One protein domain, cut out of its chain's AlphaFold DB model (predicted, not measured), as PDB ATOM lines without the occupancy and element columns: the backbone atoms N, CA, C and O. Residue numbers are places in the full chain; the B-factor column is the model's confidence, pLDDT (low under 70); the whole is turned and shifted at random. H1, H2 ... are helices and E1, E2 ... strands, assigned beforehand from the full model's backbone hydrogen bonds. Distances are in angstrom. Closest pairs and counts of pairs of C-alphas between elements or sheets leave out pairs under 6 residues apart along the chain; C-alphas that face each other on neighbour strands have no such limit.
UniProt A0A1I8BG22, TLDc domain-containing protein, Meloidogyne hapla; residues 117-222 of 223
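What this domain is: This is residues 117 to 222 of the 223 residues of the protein "TLDc domain-containing protein" of Meloidogyne hapla (UniProt A0A1I8BG22). One small antiparallel sheet, E1, E2 and E3, makes a wall, and the two-stranded hairpin E4 and E5 stands crosswise over one face of it, with a gap between them. H1 and H2 lie beyond the E1 edge, H3 lies past one end of the strands, and residues 166 to 172, of which 166 to 171 belong to H4, stick out. The printed part has 106 residues, with four named helices and five named strands in the order H1 H2 E1 E2 H3 H4 E3 E4 E5; the larger sheet runs E1, E2, E3. The class is mixed, helices and strands, with under half of the residues in named elements. The whole is compact, with a radius of gyration of the C-alphas of 13.8 A and spans of 39 by 34 by 20 A.

How they stand to each other: Start at H1, residues 120 to 123, and go on to H2, residues 127 to 134; they are close but not clearly touching, the closest C-alphas being those of His 123 and Gln 129, 7.1 A apart. Next come E1, residues 140 to 145, and E2, residues 151 to 156, a hairpin of antiparallel neighbours at 164 degrees; look for N 142 and O 154, 2.8 A apart. H3, residues 160 to 164, is close to H2 but not clearly touching it, the closest C-alphas being those of Ile 134 and Trp 160, 6.6 A apart. H4, residues 166 to 171, stands free. E3, residues 181 to 183, is the antiparallel neighbour of E2 at 174 degrees, with N 155 and O 181 2.9 A apart. E4, residues 191 to 193, and E5, residues 198 to 200, form an antiparallel hairpin, with N 193 and O 198 2.7 A apart; both are apart from E1, E2 and E3. O i to N i+4 pairs are within hydrogen-bond range in 3 of 4 cases in H2, 1 of 2 in H4 and 0 of 1 in H3, where 2 of 2 O i to N i+3 pairs are; H1 is too short for an i+4 pair.

Where its parts are: Find C-alpha 120 at (173.016, 150.577, 132.690), where H1 begins. H2 is 10.6 A long from first to last C-alpha. E1, from C-alpha 140 at (174.454, 163.000, 122.988), runs 16.6 A, and E2 runs 16.7 A. H3 measures 8.3 A and H4 8.9 A. E5 ends at C-alpha 200, (168.962, 144.946, 116.781).

The domain as a whole: The C-alphas farthest apart are those of Asn 149 and His 167, 39.9 A. The printed part has no cut, and no link between named elements is long. Residues 201 to 222 hold no named element, but 220 to 221 pair antiparallel with 198 to 199 of E5. The mean pLDDT of the printed part is 71.7; residues 166 to 189 and 200 to 222 are under 70.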
ATOM      1  N   LEU A 117     175.859 160.778 131.349       92.44
ATOM      2  CA  LEU A 117     174.477 161.066 131.753       92.44
ATOM      3  C   LEU A 117     173.737 159.821 132.251       92.44
ATOM      4  O   LEU A 117     172.955 159.883 133.202       92.44
ATOM      5  N   PHE A 118     173.989 158.684 131.602       92.19
ATOM      6  CA  PHE A 118     173.318 157.419 131.862       92.19
ATOM      7  C   PHE A 118     174.282 156.242 131.693       92.19
ATOM      8  O   PHE A 118     175.176 156.255 130.849       92.19
ATOM      9  N   ARG A 119     174.074 155.206 132.503       90.62
ATOM     10  CA  ARG A 119     174.830 153.950 132.492       90.62
ATOM     11  C   ARG A 119     173.949 152.839 133.042       90.62
ATOM     12  O   ARG A 119     173.480 152.968 134.170       90.62
ATOM     13  N   LEU A 120     173.821 151.740 132.301       89.38
ATOM     14  CA  LEU A 120     173.016 150.577 132.690       89.38
ATOM     15  C   LEU A 120     173.388 150.013 134.065       89.38
ATOM     16  O   LEU A 120     172.519 149.782 134.896       89.38
ATOM     17  N   SER A 121     174.684 149.867 134.351       87.19
ATOM     18  CA  SER A 121     175.147 149.301 135.625       87.19
ATOM     19  C   SER A 121     174.839 150.160 136.860       87.19
ATOM     20  O   SER A 121     174.999 149.679 137.975       87.19
ATOM     21  N   GLU A 122     174.490 151.437 136.682       89.12
ATOM     22  CA  GLU A 122     174.217 152.385 137.778       89.12
ATOM     23  C   GLU A 122     172.743 152.791 137.838       89.12
ATOM     24  O   GLU A 122     172.194 152.970 138.920       89.12
ATOM     25  N   HIS A 123     172.102 152.917 136.679       88.62
ATOM     26  CA  HIS A 123     170.748 153.449 136.530       88.62
ATOM     27  C   HIS A 123     169.727 152.367 136.147       88.62
ATOM     28  O   HIS A 123     168.543 152.641 135.999       88.62
ATOM     29  N   GLY A 124     170.165 151.117 135.995       88.44
ATOM     30  CA  GLY A 124     169.301 150.011 135.611       88.44
ATOM     31  C   GLY A 124     168.883 150.062 134.145       88.44
ATOM     32  O   GLY A 124     169.415 150.817 133.338       88.44
ATOM     33  N   THR A 125     167.927 149.208 133.810       87.69
ATOM     34  CA  THR A 125     167.530 148.869 132.440       87.69
ATOM     35  C   THR A 125     166.325 149.672 131.942       87.69
ATOM     36  O   THR A 125     165.953 149.586 130.783       87.69
ATOM     37  N   SER A 126     165.709 150.514 132.773       87.88
ATOM     38  CA  SER A 126     164.448 151.146 132.384       87.88
ATOM     39  C   SER A 126     164.604 152.252 131.334       87.88
ATOM     40  O   SER A 126     165.346 153.218 131.544       87.88
ATOM     41  N   PHE A 127     163.802 152.197 130.267       84.06
ATOM     42  CA  PHE A 127     163.715 153.288 129.294       84.06
ATOM     43  C   PHE A 127     163.216 154.597 129.917       84.06
ATOM     44  O   PHE A 127     163.688 155.669 129.545       84.06
ATOM     45  N   VAL A 128     162.303 154.526 130.889       87.56
ATOM     46  CA  VAL A 128     161.794 155.713 131.593       87.56
ATOM     47  C   VAL A 128     162.936 156.442 132.292       87.56
ATOM     48  O   VAL A 128     163.080 157.652 132.132       87.56
ATOM     49  N   GLN A 129     163.803 155.704 132.991       88.12
ATOM     50  CA  GLN A 129     164.970 156.296 133.645       88.12
ATOM     51  C   GLN A 129     165.984 156.866 132.653       88.12
ATOM     52  O   GLN A 129     166.603 157.891 132.945       88.12
ATOM     53  N   LEU A 130     166.150 156.223 131.494       88.75
ATOM     54  CA  LEU A 130     166.974 156.756 130.416       88.75
ATOM     55  C   LEU A 130     166.420 158.102 129.931       88.75
ATOM     56  O   LEU A 130     167.146 159.093 129.959       88.75
ATOM     57  N   TRP A 131     165.144 158.160 129.539       87.81
ATOM     58  CA  TRP A 131     164.533 159.362 128.966       87.81
ATOM     59  C   TRP A 131     164.563 160.556 129.913       87.81
ATOM     60  O   TRP A 131     165.001 161.624 129.498       87.81
ATOM     61  N   THR A 132     164.207 160.372 131.187       89.62
ATOM     62  CA  THR A 132     164.225 161.451 132.192       89.62
ATOM     63  C   THR A 132     165.612 162.079 132.373       89.62
ATOM     64  O   THR A 132     165.724 163.210 132.831       89.62
ATOM     65  N   ARG A 133     166.690 161.369 132.019       89.88
ATOM     66  CA  ARG A 133     168.068 161.873 132.135       89.88
ATOM     67  C   ARG A 133     168.605 162.521 130.865       89.88
ATOM     68  O   ARG A 133     169.539 163.310 130.965       89.88
ATOM     69  N   ILE A 134     168.075 162.160 129.695       90.00
ATOM     70  CA  ILE A 134     168.626 162.588 128.398       90.00
ATOM     71  C   ILE A 134     167.694 163.502 127.600       90.00
ATOM     72  O   ILE A 134     168.116 164.024 126.574       90.00
ATOM     73  N   GLU A 135     166.439 163.689 128.016       87.94
ATOM     74  CA  GLU A 135     165.466 164.460 127.231       87.94
ATOM     75  C   GLU A 135     165.798 165.946 127.109       87.94
ATOM     76  O   GLU A 135     165.586 166.514 126.045       87.94
ATOM     77  N   GLU A 136     166.412 166.540 128.128       84.25
ATOM     78  CA  GLU A 136     166.827 167.951 128.118       84.25
ATOM     79  C   GLU A 136     168.195 168.176 127.449       84.25
ATOM     80  O   GLU A 136     168.731 169.281 127.469       84.25
ATOM     81  N   VAL A 137     168.808 167.126 126.893       87.56
ATOM     82  CA  VAL A 137     170.141 167.212 126.292       87.56
ATOM     83  C   VAL A 137     170.027 167.282 124.778       87.56
ATOM     84  O   VAL A 137     169.551 166.342 124.146       87.56
ATOM     85  N   ASP A 138     170.536 168.372 124.207       85.25
ATOM     86  CA  ASP A 138     170.470 168.637 122.768       85.25
ATOM     87  C   ASP A 138     171.295 167.659 121.932       85.25
ATOM     88  O   ASP A 138     170.896 167.301 120.831       85.25
ATOM     89  N   GLN A 139     172.477 167.258 122.412       89.25
ATOM     90  CA  GLN A 139     173.406 166.418 121.651       89.25
ATOM     91  C   GLN A 139     174.035 165.378 122.570       89.25
ATOM     92  O   GLN A 139     174.491 165.691 123.669       89.25
ATOM     93  N   SER A 140     174.045 164.119 122.139       90.50
ATOM     94  CA  SER A 140     174.454 163.000 122.988       90.50
ATOM     95  C   SER A 140     175.274 161.965 122.229       90.50
ATOM     96  O   SER A 140     175.121 161.776 121.024       90.50
ATOM     97  N   LEU A 141     176.164 161.289 122.954       89.50
ATOM     98  CA  LEU A 141     176.944 160.165 122.451       89.50
ATOM     99  C   LEU A 141     176.440 158.883 123.116       89.50
ATOM    100  O   LEU A 141     176.559 158.712 124.330       89.50
ATOM    101  N   LEU A 142     175.876 157.987 122.314       89.38
ATOM    102  CA  LEU A 142     175.440 156.664 122.732       89.38
ATOM    103  C   LEU A 142     176.552 155.660 122.442       89.38
ATOM    104  O   LEU A 142     176.991 155.543 121.300       89.38
ATOM    105  N   ILE A 143     176.973 154.911 123.458       88.25
ATOM    106  CA  ILE A 143     177.973 153.849 123.330       88.25
ATOM    107  C   ILE A 143     177.395 152.581 123.961       88.25
ATOM    108  O   ILE A 143     176.936 152.600 125.103       88.25
ATOM    109  N   ILE A 144     177.415 151.486 123.211       85.88
ATOM    110  CA  ILE A 144     176.814 150.200 123.549       85.88
ATOM    111  C   ILE A 144     177.902 149.138 123.487       85.88
ATOM    112  O   ILE A 144     178.654 149.060 122.516       85.88
ATOM    113  N   LYS A 145     177.958 148.299 124.522       84.00
ATOM    114  CA  LYS A 145     178.773 147.088 124.539       84.00
ATOM    115  C   LYS A 145     177.855 145.875 124.517       84.00
ATOM    116  O   LYS A 145     177.052 145.685 125.432       84.00
ATOM    117  N   SER A 146     177.970 145.061 123.474       81.06
ATOM    118  CA  SER A 146     177.227 143.810 123.372       81.06
ATOM    119  C   SER A 146     177.821 142.740 124.293       81.06
ATOM    120  O   SER A 146     178.993 142.791 124.684       81.06
ATOM    121  N   THR A 147     177.041 141.702 124.601       79.81
ATOM    122  CA  THR A 147     177.546 140.499 125.289       79.81
ATOM    123  C   THR A 147     178.638 139.768 124.514       79.81
ATOM    124  O   THR A 147     179.406 139.022 125.119       79.81
ATOM    125  N   ASN A 148     178.744 140.007 123.204       75.06
ATOM    126  CA  ASN A 148     179.778 139.438 122.342       75.06
ATOM    127  C   ASN A 148     181.072 140.275 122.350       75.06
ATOM    128  O   ASN A 148     181.962 140.030 121.544       75.06
ATOM    129  N   ASN A 149     181.187 141.248 123.266       74.31
ATOM    130  CA  ASN A 149     182.291 142.208 123.369       74.31
ATOM    131  C   ASN A 149     182.462 143.130 122.150       74.31
ATOM    132  O   ASN A 149     183.492 143.789 122.035       74.31
ATOM    133  N   GLU A 150     181.457 143.236 121.283       74.56
ATOM    134  CA  GLU A 150     181.449 144.255 120.234       74.56
ATOM    135  C   GLU A 150     181.030 145.593 120.848       74.56
ATOM    136  O   GLU A 150     180.096 145.657 121.653       74.56
ATOM    137  N   VAL A 151     181.735 146.663 120.478       79.12
ATOM    138  CA  VAL A 151     181.440 148.021 120.937       79.12
ATOM    139  C   VAL A 151     181.065 148.874 119.741       79.12
ATOM    140  O   VAL A 151     181.795 148.933 118.755       79.12
ATOM    141  N   PHE A 152     179.914 149.525 119.834       78.38
ATOM    142  CA  PHE A 152     179.372 150.371 118.780       78.38
ATOM    143  C   PHE A 152     178.466 151.446 119.361       78.38
ATOM    144  O   PHE A 152     178.173 151.454 120.556       78.38
ATOM    145  N   GLY A 153     178.026 152.386 118.535       82.12
ATOM    146  CA  GLY A 153     177.295 153.529 119.047       82.12
ATOM    147  C   GLY A 153     176.868 154.523 117.988       82.12
ATOM    148  O   GLY A 153     177.069 154.328 116.788       82.12
ATOM    149  N   ALA A 154     176.276 155.611 118.458       83.38
ATOM    150  CA  ALA A 154     175.826 156.700 117.617       83.38
ATOM    151  C   ALA A 154     176.049 158.040 118.309       83.38
ATOM    152  O   ALA A 154     175.818 158.183 119.510       83.38
ATOM    153  N   TYR A 155     176.448 159.030 117.526       85.06
ATOM    154  CA  TYR A 155     176.301 160.422 117.896       85.06
ATOM    155  C   TYR A 155     174.923 160.909 117.442       85.06
ATOM    156  O   TYR A 155     174.536 160.726 116.285       85.06
ATOM    157  N   VAL A 156     174.190 161.514 118.371       86.06
ATOM    158  CA  VAL A 156     172.838 162.034 118.179       86.06
ATOM    159  C   VAL A 156     172.901 163.551 118.297       86.06
ATOM    160  O   VAL A 156     173.325 164.083 119.321       86.06
ATOM    161  N   SER A 157     172.499 164.236 117.232       83.50
ATOM    162  CA  SER A 157     172.646 165.688 117.068       83.50
ATOM    163  C   SER A 157     171.425 166.515 117.486       83.50
ATOM    164  O   SER A 157     171.475 167.742 117.387       83.50
ATOM    165  N   SER A 158     170.356 165.849 117.926       82.38
ATOM    166  CA  SER A 158     169.080 166.447 118.332       82.38
ATOM    167  C   SER A 158     168.640 165.963 119.704       82.38
ATOM    168  O   SER A 158     168.988 164.854 120.130       82.38
ATOM    169  N   SER A 159     167.805 166.777 120.348       86.69
ATOM    170  CA  SER A 159     167.241 166.457 121.650       86.69
ATOM    171  C   SER A 159     166.296 165.260 121.566       86.69
ATOM    172  O   SER A 159     165.459 165.138 120.669       86.69
ATOM    173  N   TRP A 160     166.371 164.389 122.573       84.81
ATOM    174  CA  TRP A 160     165.439 163.274 122.715       84.81
ATOM    175  C   TRP A 160     164.016 163.727 123.066       84.81
ATOM    176  O   TRP A 160     163.094 162.911 122.970       84.81
ATOM    177  N   ALA A 161     163.801 164.982 123.479       84.81
ATOM    178  CA  ALA A 161     162.472 165.546 123.708       84.81
ATOM    179  C   ALA A 161     161.669 165.713 122.407       84.81
ATOM    180  O   ALA A 161     160.441 165.605 122.447       84.81
ATOM    181  N   GLU A 162     162.332 165.855 121.251       81.19
ATOM    182  CA  GLU A 162     161.683 165.948 119.930       81.19
ATOM    183  C   GLU A 162     160.773 164.736 119.645       81.19
ATOM    184  O   GLU A 162     159.766 164.858 118.948       81.19
ATOM    185  N   ARG A 163     161.035 163.578 120.279       76.00
ATOM    186  CA  ARG A 163     160.168 162.382 120.218       76.00
ATOM    187  C   ARG A 163     158.716 162.659 120.627       76.00
ATOM    188  O   ARG A 163     157.802 161.946 120.204       76.00
ATOM    189  N   ASN A 164     158.509 163.635 121.511       76.94
ATOM    190  CA  ASN A 164     157.211 163.953 122.088       76.94
ATOM    191  C   ASN A 164     156.434 164.974 121.252       76.94
ATOM    192  O   ASN A 164     155.221 165.075 121.453       76.94
ATOM    193  N   ASP A 165     157.075 165.660 120.299       77.44
ATOM    194  CA  ASP A 165     156.418 166.661 119.461       77.44
ATOM    195  C   ASP A 165     155.312 166.010 118.619       77.44
ATOM    196  O   ASP A 165     155.537 165.147 117.768       77.44
ATOM    197  N   VAL A 166     154.072 166.400 118.912       67.50
ATOM    198  CA  VAL A 166     152.867 165.853 118.286       67.50
ATOM    199  C   VAL A 166     152.742 166.301 116.828       67.50
ATOM    200  O   VAL A 166     152.238 165.542 115.999       67.50
ATOM    201  N   HIS A 167     153.203 167.512 116.503       65.38
ATOM    202  CA  HIS A 167     153.094 168.068 115.155       65.38
ATOM    203  C   HIS A 167     154.100 167.406 114.218       65.38
ATOM    204  O   HIS A 167     153.745 167.051 113.091       65.38
ATOM    205  N   GLU A 168     155.318 167.169 114.705       63.81
ATOM    206  CA  GLU A 168     156.344 166.464 113.942       63.81
ATOM    207  C   GLU A 168     156.075 164.957 113.874       63.81
ATOM    208  O   GLU A 168     156.172 164.398 112.786       63.81
ATOM    209  N   ARG A 169     155.574 164.301 114.936       61.47
ATOM    210  CA  ARG A 169     155.165 162.877 114.857       61.47
ATOM    211  C   ARG A 169     154.066 162.601 113.836       61.47
ATOM    212  O   ARG A 169     154.014 161.506 113.277       61.47
ATOM    213  N   ALA A 170     153.168 163.561 113.614       58.94
ATOM    214  CA  ALA A 170     152.112 163.427 112.616       58.94
ATOM    215  C   ALA A 170     152.651 163.515 111.174       58.94
ATOM    216  O   ALA A 170     152.040 162.960 110.261       58.94
ATOM    217  N   LYS A 171     153.790 164.191 110.967       59.50
ATOM    218  CA  LYS A 171     154.418 164.396 109.651       59.50
ATOM    219  C   LYS A 171     155.563 163.425 109.369       59.50
ATOM    220  O   LYS A 171     155.749 163.024 108.222       59.50
ATOM    221  N   ALA A 172     156.321 163.040 110.390       58.81
ATOM    222  CA  ALA A 172     157.524 162.233 110.289       58.81
ATOM    223  C   ALA A 172     157.627 161.235 111.451       58.81
ATOM    224  O   ALA A 172     157.370 161.536 112.612       58.81
ATOM    225  N   LYS A 173     158.061 160.014 111.130       62.19
ATOM    226  CA  LYS A 173     158.314 158.953 112.120       62.19
ATOM    227  C   LYS A 173     159.692 159.087 112.800       62.19
ATOM    228  O   LYS A 173     160.015 158.300 113.683       62.19
ATOM    229  N   TYR A 174     160.508 160.045 112.365       65.00
ATOM    230  CA  TYR A 174     161.913 160.200 112.733       65.00
ATOM    231  C   TYR A 174     162.209 161.669 113.059       65.00
ATOM    232  O   TYR A 174     161.610 162.551 112.451       65.00
ATOM    233  N   PHE A 175     163.146 161.901 113.977       66.38
ATOM    234  CA  PHE A 175     163.674 163.215 114.362       66.38
ATOM    235  C   PHE A 175     165.213 163.182 114.304       66.38
ATOM    236  O   PHE A 175     165.790 162.097 114.168       66.38
ATOM    237  N   GLY A 176     165.880 164.338 114.361       63.53
ATOM    238  CA  GLY A 176     167.333 164.432 114.174       63.53
ATOM    239  C   GLY A 176     167.784 165.309 113.007       63.53
ATOM    240  O   GLY A 176     167.030 165.582 112.071       63.53
ATOM    241  N   THR A 177     169.062 165.700 113.024       60.38
ATOM    242  CA  THR A 177     169.725 166.383 111.898       60.38
ATOM    243  C   THR A 177     170.680 165.447 111.152       60.38
ATOM    244  O   THR A 177     171.085 164.399 111.658       60.38
ATOM    245  N   GLY A 178     171.104 165.845 109.948       55.56
ATOM    246  CA  GLY A 178     172.101 165.108 109.157       55.56
ATOM    247  C   GLY A 178     173.508 165.042 109.773       55.56
ATOM    248  O   GLY A 178     174.388 164.430 109.179       55.56
ATOM    249  N   GLU A 179     173.730 165.669 110.934       53.31
ATOM    250  CA  GLU A 179     174.977 165.560 111.703       53.31
ATOM    251  C   GLU A 179     175.023 164.319 112.600       53.31
ATOM    252  O   GLU A 179     176.085 163.993 113.124       53.31
ATOM    253  N   SER A 180     173.897 163.622 112.785       61.12
ATOM    254  CA  SER A 180     173.898 162.333 113.472       61.12
ATOM    255  C   SER A 180     174.707 161.330 112.652       61.12
ATOM    256  O   SER A 180     174.558 161.233 111.434       61.12
ATOM    257  N   PHE A 181     175.579 160.573 113.305       57.38
ATOM    258  CA  PHE A 181     176.352 159.529 112.644       57.38
ATOM    259  C   PHE A 181     176.422 158.294 113.521       57.38
ATOM    260  O   PHE A 181     176.376 158.361 114.748       57.38
ATOM    261  N   ILE A 182     176.508 157.144 112.867       57.47
ATOM    262  CA  ILE A 182     176.440 155.844 113.525       57.47
ATOM    263  C   ILE A 182     177.730 155.109 113.205       57.47
ATOM    264  O   ILE A 182     178.087 154.944 112.035       57.47
ATOM    265  N   GLY A 183     178.459 154.735 114.251       49.28
ATOM    266  CA  GLY A 183     179.702 153.990 114.137       49.28
ATOM    267  C   GLY A 183     179.372 152.536 113.867       49.28
ATOM    268  O   GLY A 183     179.039 151.844 114.817       49.28
ATOM    269  N   SER A 184     179.457 152.149 112.581       33.62
ATOM    270  CA  SER A 184     178.912 150.934 111.944       33.62
ATOM    271  C   SER A 184     177.393 150.839 112.201       33.62
ATOM    272  O   SER A 184     176.891 151.183 113.247       33.62
ATOM    273  N   GLY A 185     176.517 150.870 111.209       27.06
ATOM    274  CA  GLY A 185     175.909 149.721 110.559       27.06
ATOM    275  C   GLY A 185     174.381 149.800 110.776       27.06
ATOM    276  O   GLY A 185     173.953 150.239 111.830       27.06
ATOM    277  N   GLY A 186     173.542 149.640 109.758       29.56
ATOM    278  CA  GLY A 186     172.409 150.533 109.564       29.56
ATOM    279  C   GLY A 186     170.935 150.013 109.488       29.56
ATOM    280  O   GLY A 186     170.684 148.855 109.554       29.56
ATOM    281  N   GLY A 187     169.887 150.828 109.315       40.59
ATOM    282  CA  GLY A 187     168.482 150.391 109.164       40.59
ATOM    283  C   GLY A 187     167.932 150.091 110.542       40.59
ATOM    284  O   GLY A 187     168.373 149.118 111.126       40.59
ATOM    285  N   ASP A 188     167.139 151.012 111.112       52.28
ATOM    286  CA  ASP A 188     167.219 151.344 112.551       52.28
ATOM    287  C   ASP A 188     168.588 150.934 113.079       52.28
ATOM    288  O   ASP A 188     168.730 149.923 113.760       52.28
ATOM    289  N   ALA A 189     169.605 151.628 112.559       61.28
ATOM    290  CA  ALA A 189     171.003 151.225 112.626       61.28
ATOM    291  C   ALA A 189     171.377 150.628 113.976       61.28
ATOM    292  O   ALA A 189     172.041 149.601 114.056       61.28
ATOM    293  N   ILE A 190     170.809 151.224 115.017       70.31
ATOM    294  CA  ILE A 190     170.640 150.612 116.313       70.31
ATOM    295  C   ILE A 190     169.154 150.743 116.678       70.31
ATOM    296  O   ILE A 190     168.625 151.855 116.705       70.31
ATOM    297  N   ALA A 191     168.488 149.635 116.996       75.12
ATOM    298  CA  ALA A 191     167.228 149.644 117.733       75.12
ATOM    299  C   ALA A 191     167.450 148.963 119.080       75.12
ATOM    300  O   ALA A 191     168.034 147.889 119.129       75.12
ATOM    301  N   ILE A 192     166.966 149.559 120.164       80.31
ATOM    302  CA  ILE A 192     167.041 148.984 121.511       80.31
ATOM    303  C   ILE A 192     165.615 148.660 121.963       80.31
ATOM    304  O   ILE A 192     164.683 149.406 121.658       80.31
ATOM    305  N   ARG A 193     165.428 147.530 122.645       76.62
ATOM    306  CA  ARG A 193     164.140 146.955 123.047       76.62
ATOM    307  C   ARG A 193     164.231 146.338 124.442       76.62
ATOM    308  O   ARG A 193     165.308 146.263 125.029       76.62
ATOM    309  N   ASP A 194     163.070 145.929 124.946       78.50
ATOM    310  CA  ASP A 194     162.919 145.143 126.173       78.50
ATOM    311  C   ASP A 194     163.664 145.755 127.361       78.50
ATOM    312  O   ASP A 194     164.502 145.111 127.981       78.50
ATOM    313  N   GLU A 195     163.371 147.033 127.638       81.88
ATOM    314  CA  GLU A 195     164.024 147.805 128.701       81.88
ATOM    315  C   GLU A 195     165.553 147.744 128.567       81.88
ATOM    316  O   GLU A 195     166.245 147.246 129.438       81.88
ATOM    317  N   LEU A 196     166.116 148.203 127.449       80.31
ATOM    318  CA  LEU A 196     167.574 148.284 127.269       80.31
ATOM    319  C   LEU A 196     168.346 146.956 127.429       80.31
ATOM    320  O   LEU A 196     169.558 146.991 127.640       80.31
ATOM    321  N   VAL A 197     167.677 145.804 127.329       79.81
ATOM    322  CA  VAL A 197     168.314 144.480 127.430       79.81
ATOM    323  C   VAL A 197     168.621 143.912 126.052       79.81
ATOM    324  O   VAL A 197     169.706 143.369 125.844       79.81
ATOM    325  N   GLU A 198     167.695 144.062 125.108       79.06
ATOM    326  CA  GLU A 198     167.841 143.558 123.744       79.06
ATOM    327  C   GLU A 198     168.062 144.713 122.765       79.06
ATOM    328  O   GLU A 198     167.535 145.812 122.931       79.06
ATOM    329  N   GLY A 199     168.800 144.476 121.687       74.88
ATOM    330  CA  GLY A 199     168.878 145.423 120.583       74.88
ATOM    331  C   GLY A 199     169.106 144.751 119.241       74.88
ATOM    332  O   GLY A 199     169.566 143.624 119.186       74.88
ATOM    333  N   SER A 200     168.772 145.423 118.148       69.94
ATOM    334  CA  SER A 200     168.962 144.946 116.781       69.94
ATOM    335  C   SER A 200     169.788 145.935 115.977       69.94
ATOM    336  O   SER A 200     169.642 147.143 116.161       69.94
ATOM    337  N   SER A 201     170.581 145.439 115.033       68.00
ATOM    338  CA  SER A 201     171.178 146.250 113.971       68.00
ATOM    339  C   SER A 201     170.954 145.578 112.615       68.00
ATOM    340  O   SER A 201     170.772 144.362 112.558       68.00
ATOM    341  N   SER A 202     170.908 146.345 111.522       60.94
ATOM    342  CA  SER A 202     170.757 145.810 110.157       60.94
ATOM    343  C   SER A 202     171.659 146.563 109.155       60.94
ATOM    344  O   SER A 202     172.692 147.048 109.589       60.94
ATOM    345  N   ALA A 203     171.292 146.798 107.879       60.50
ATOM    346  CA  ALA A 203     171.960 147.815 107.015       60.50
ATOM    347  C   ALA A 203     171.119 149.107 106.759       60.50
ATOM    348  O   ALA A 203     169.901 149.028 106.586       60.50
ATOM    349  N   SER A 204     171.727 150.321 106.728       57.12
ATOM    350  CA  SER A 204     171.001 151.636 106.747       57.12
ATOM    351  C   SER A 204     171.109 152.293 105.417       57.12
ATOM    352  O   SER A 204     172.209 152.569 104.947       57.12
ATOM    353  N   ARG A 205     169.958 152.709 104.901       55.75
ATOM    354  CA  ARG A 205     169.910 153.641 103.782       55.75
ATOM    355  C   ARG A 205     170.258 155.070 104.203       55.75
ATOM    356  O   ARG A 205     170.997 155.718 103.473       55.75
ATOM    357  N   THR A 206     169.818 155.525 105.379       54.81
ATOM    358  CA  THR A 206     170.073 156.889 105.893       54.81
ATOM    359  C   THR A 206     171.561 157.155 106.084       54.81
ATOM    360  O   THR A 206     172.072 158.182 105.655       54.81
ATOM    361  N   TYR A 207     172.268 156.192 106.675       57.47
ATOM    362  CA  TYR A 207     173.684 156.333 107.008       57.47
ATOM    363  C   TYR A 207     174.602 155.556 106.063       57.47
ATOM    364  O   TYR A 207     175.815 155.664 106.204       57.47
ATOM    365  N   GLN A 208     174.053 154.827 105.077       58.78
ATOM    366  CA  GLN A 208     174.794 154.034 104.080       58.78
ATOM    367  C   GLN A 208     175.887 153.156 104.734       58.78
ATOM    368  O   GLN A 208     177.069 153.225 104.384       58.78
ATOM    369  N   SER A 209     175.491 152.375 105.740       53.78
ATOM    370  CA  SER A 209     176.371 151.528 106.556       53.78
ATOM    371  C   SER A 209     175.914 150.048 106.540       53.78
ATOM    372  O   SER A 209     174.704 149.816 106.414       53.78
ATOM    373  N   PRO A 210     176.850 149.063 106.613       55.56
ATOM    374  CA  PRO A 210     176.574 147.607 106.592       55.56
ATOM    375  C   PRO A 210     175.938 147.128 107.912       55.56
ATOM    376  O   PRO A 210     175.357 147.946 108.587       55.56
ATOM    377  N   GLU A 211     175.965 145.854 108.305       58.22
ATOM    378  CA  GLU A 211     175.504 145.441 109.652       58.22
ATOM    379  C   GLU A 211     176.560 145.720 110.725       58.22
ATOM    380  O   GLU A 211     177.755 145.620 110.447       58.22
ATOM    381  N   LEU A 212     176.120 146.088 111.935       61.94
ATOM    382  CA  LEU A 212     177.021 146.420 113.039       61.94
ATOM    383  C   LEU A 212     177.755 145.247 113.654       61.94
ATOM    384  O   LEU A 212     178.924 145.347 114.017       61.94
ATOM    385  N   VAL A 213     176.988 144.185 113.839       55.56
ATOM    386  CA  VAL A 213     177.350 142.995 114.581       55.56
ATOM    387  C   VAL A 213     177.512 141.884 113.564       55.56
ATOM    388  O   VAL A 213     176.661 141.676 112.694       55.56
ATOM    389  N   SER A 214     178.638 141.186 113.630       49.44
ATOM    390  CA  SER A 214     178.944 140.137 112.662       49.44
ATOM    391  C   SER A 214     178.077 138.893 112.910       49.44
ATOM    392  O   SER A 214     178.056 138.344 114.008       49.44
ATOM    393  N   GLY A 215     177.349 138.430 111.883       51.91
ATOM    394  CA  GLY A 215     176.613 137.155 111.928       51.91
ATOM    395  C   GLY A 215     175.097 137.217 111.722       51.91
ATOM    396  O   GLY A 215     174.440 136.191 111.896       51.91
ATOM    397  N   GLY A 216     174.516 138.359 111.334       45.16
ATOM    398  CA  GLY A 216     173.071 138.448 111.086       45.16
ATOM    399  C   GLY A 216     172.226 138.367 112.358       45.16
ATOM    400  O   GLY A 216     171.016 138.120 112.282       45.16
ATOM    401  N   LEU A 217     172.849 138.519 113.531       45.69
ATOM    402  CA  LEU A 217     172.149 138.593 114.803       45.69
ATOM    403  C   LEU A 217     171.463 139.955 114.869       45.69
ATOM    404  O   LEU A 217     171.948 140.911 115.464       45.69
ATOM    405  N   GLN A 218     170.236 139.974 114.348       51.66
ATOM    406  CA  GLN A 218     169.226 141.009 114.576       51.66
ATOM    407  C   GLN A 218     168.927 141.229 116.072       51.66
ATOM    408  O   GLN A 218     168.011 141.971 116.393       51.66
ATOM    409  N   LYS A 219     169.619 140.548 116.989       56.16
ATOM    410  CA  LYS A 219     169.439 140.615 118.432       56.16
ATOM    411  C   LYS A 219     170.799 140.505 119.129       56.16
ATOM    412  O   LYS A 219     171.443 139.466 119.044       56.16
ATOM    413  N   PHE A 220     171.224 141.550 119.825       59.38
ATOM    414  CA  PHE A 220     172.334 141.541 120.772       59.38
ATOM    415  C   PHE A 220     171.800 141.805 122.177       59.38
ATOM    416  O   PHE A 220     170.865 142.583 122.356       59.38
ATOM    417  N   ASN A 221     172.415 141.167 123.171       62.94
ATOM    418  CA  ASN A 221     172.164 141.497 124.567       62.94
ATOM    419  C   ASN A 221     173.105 142.627 124.986       62.94
ATOM    420  O   ASN A 221     174.283 142.633 124.607       62.94
ATOM    421  N   ILE A 222     172.590 143.565 125.768       66.56
ATOM    422  CA  ILE A 222     173.345 144.712 126.267       66.56
ATOM    423  C   ILE A 222     173.849 144.399 127.677       66.56
ATOM    424  O   ILE A 222     173.118 143.840 128.498       66.56
TER     425      ILE A 222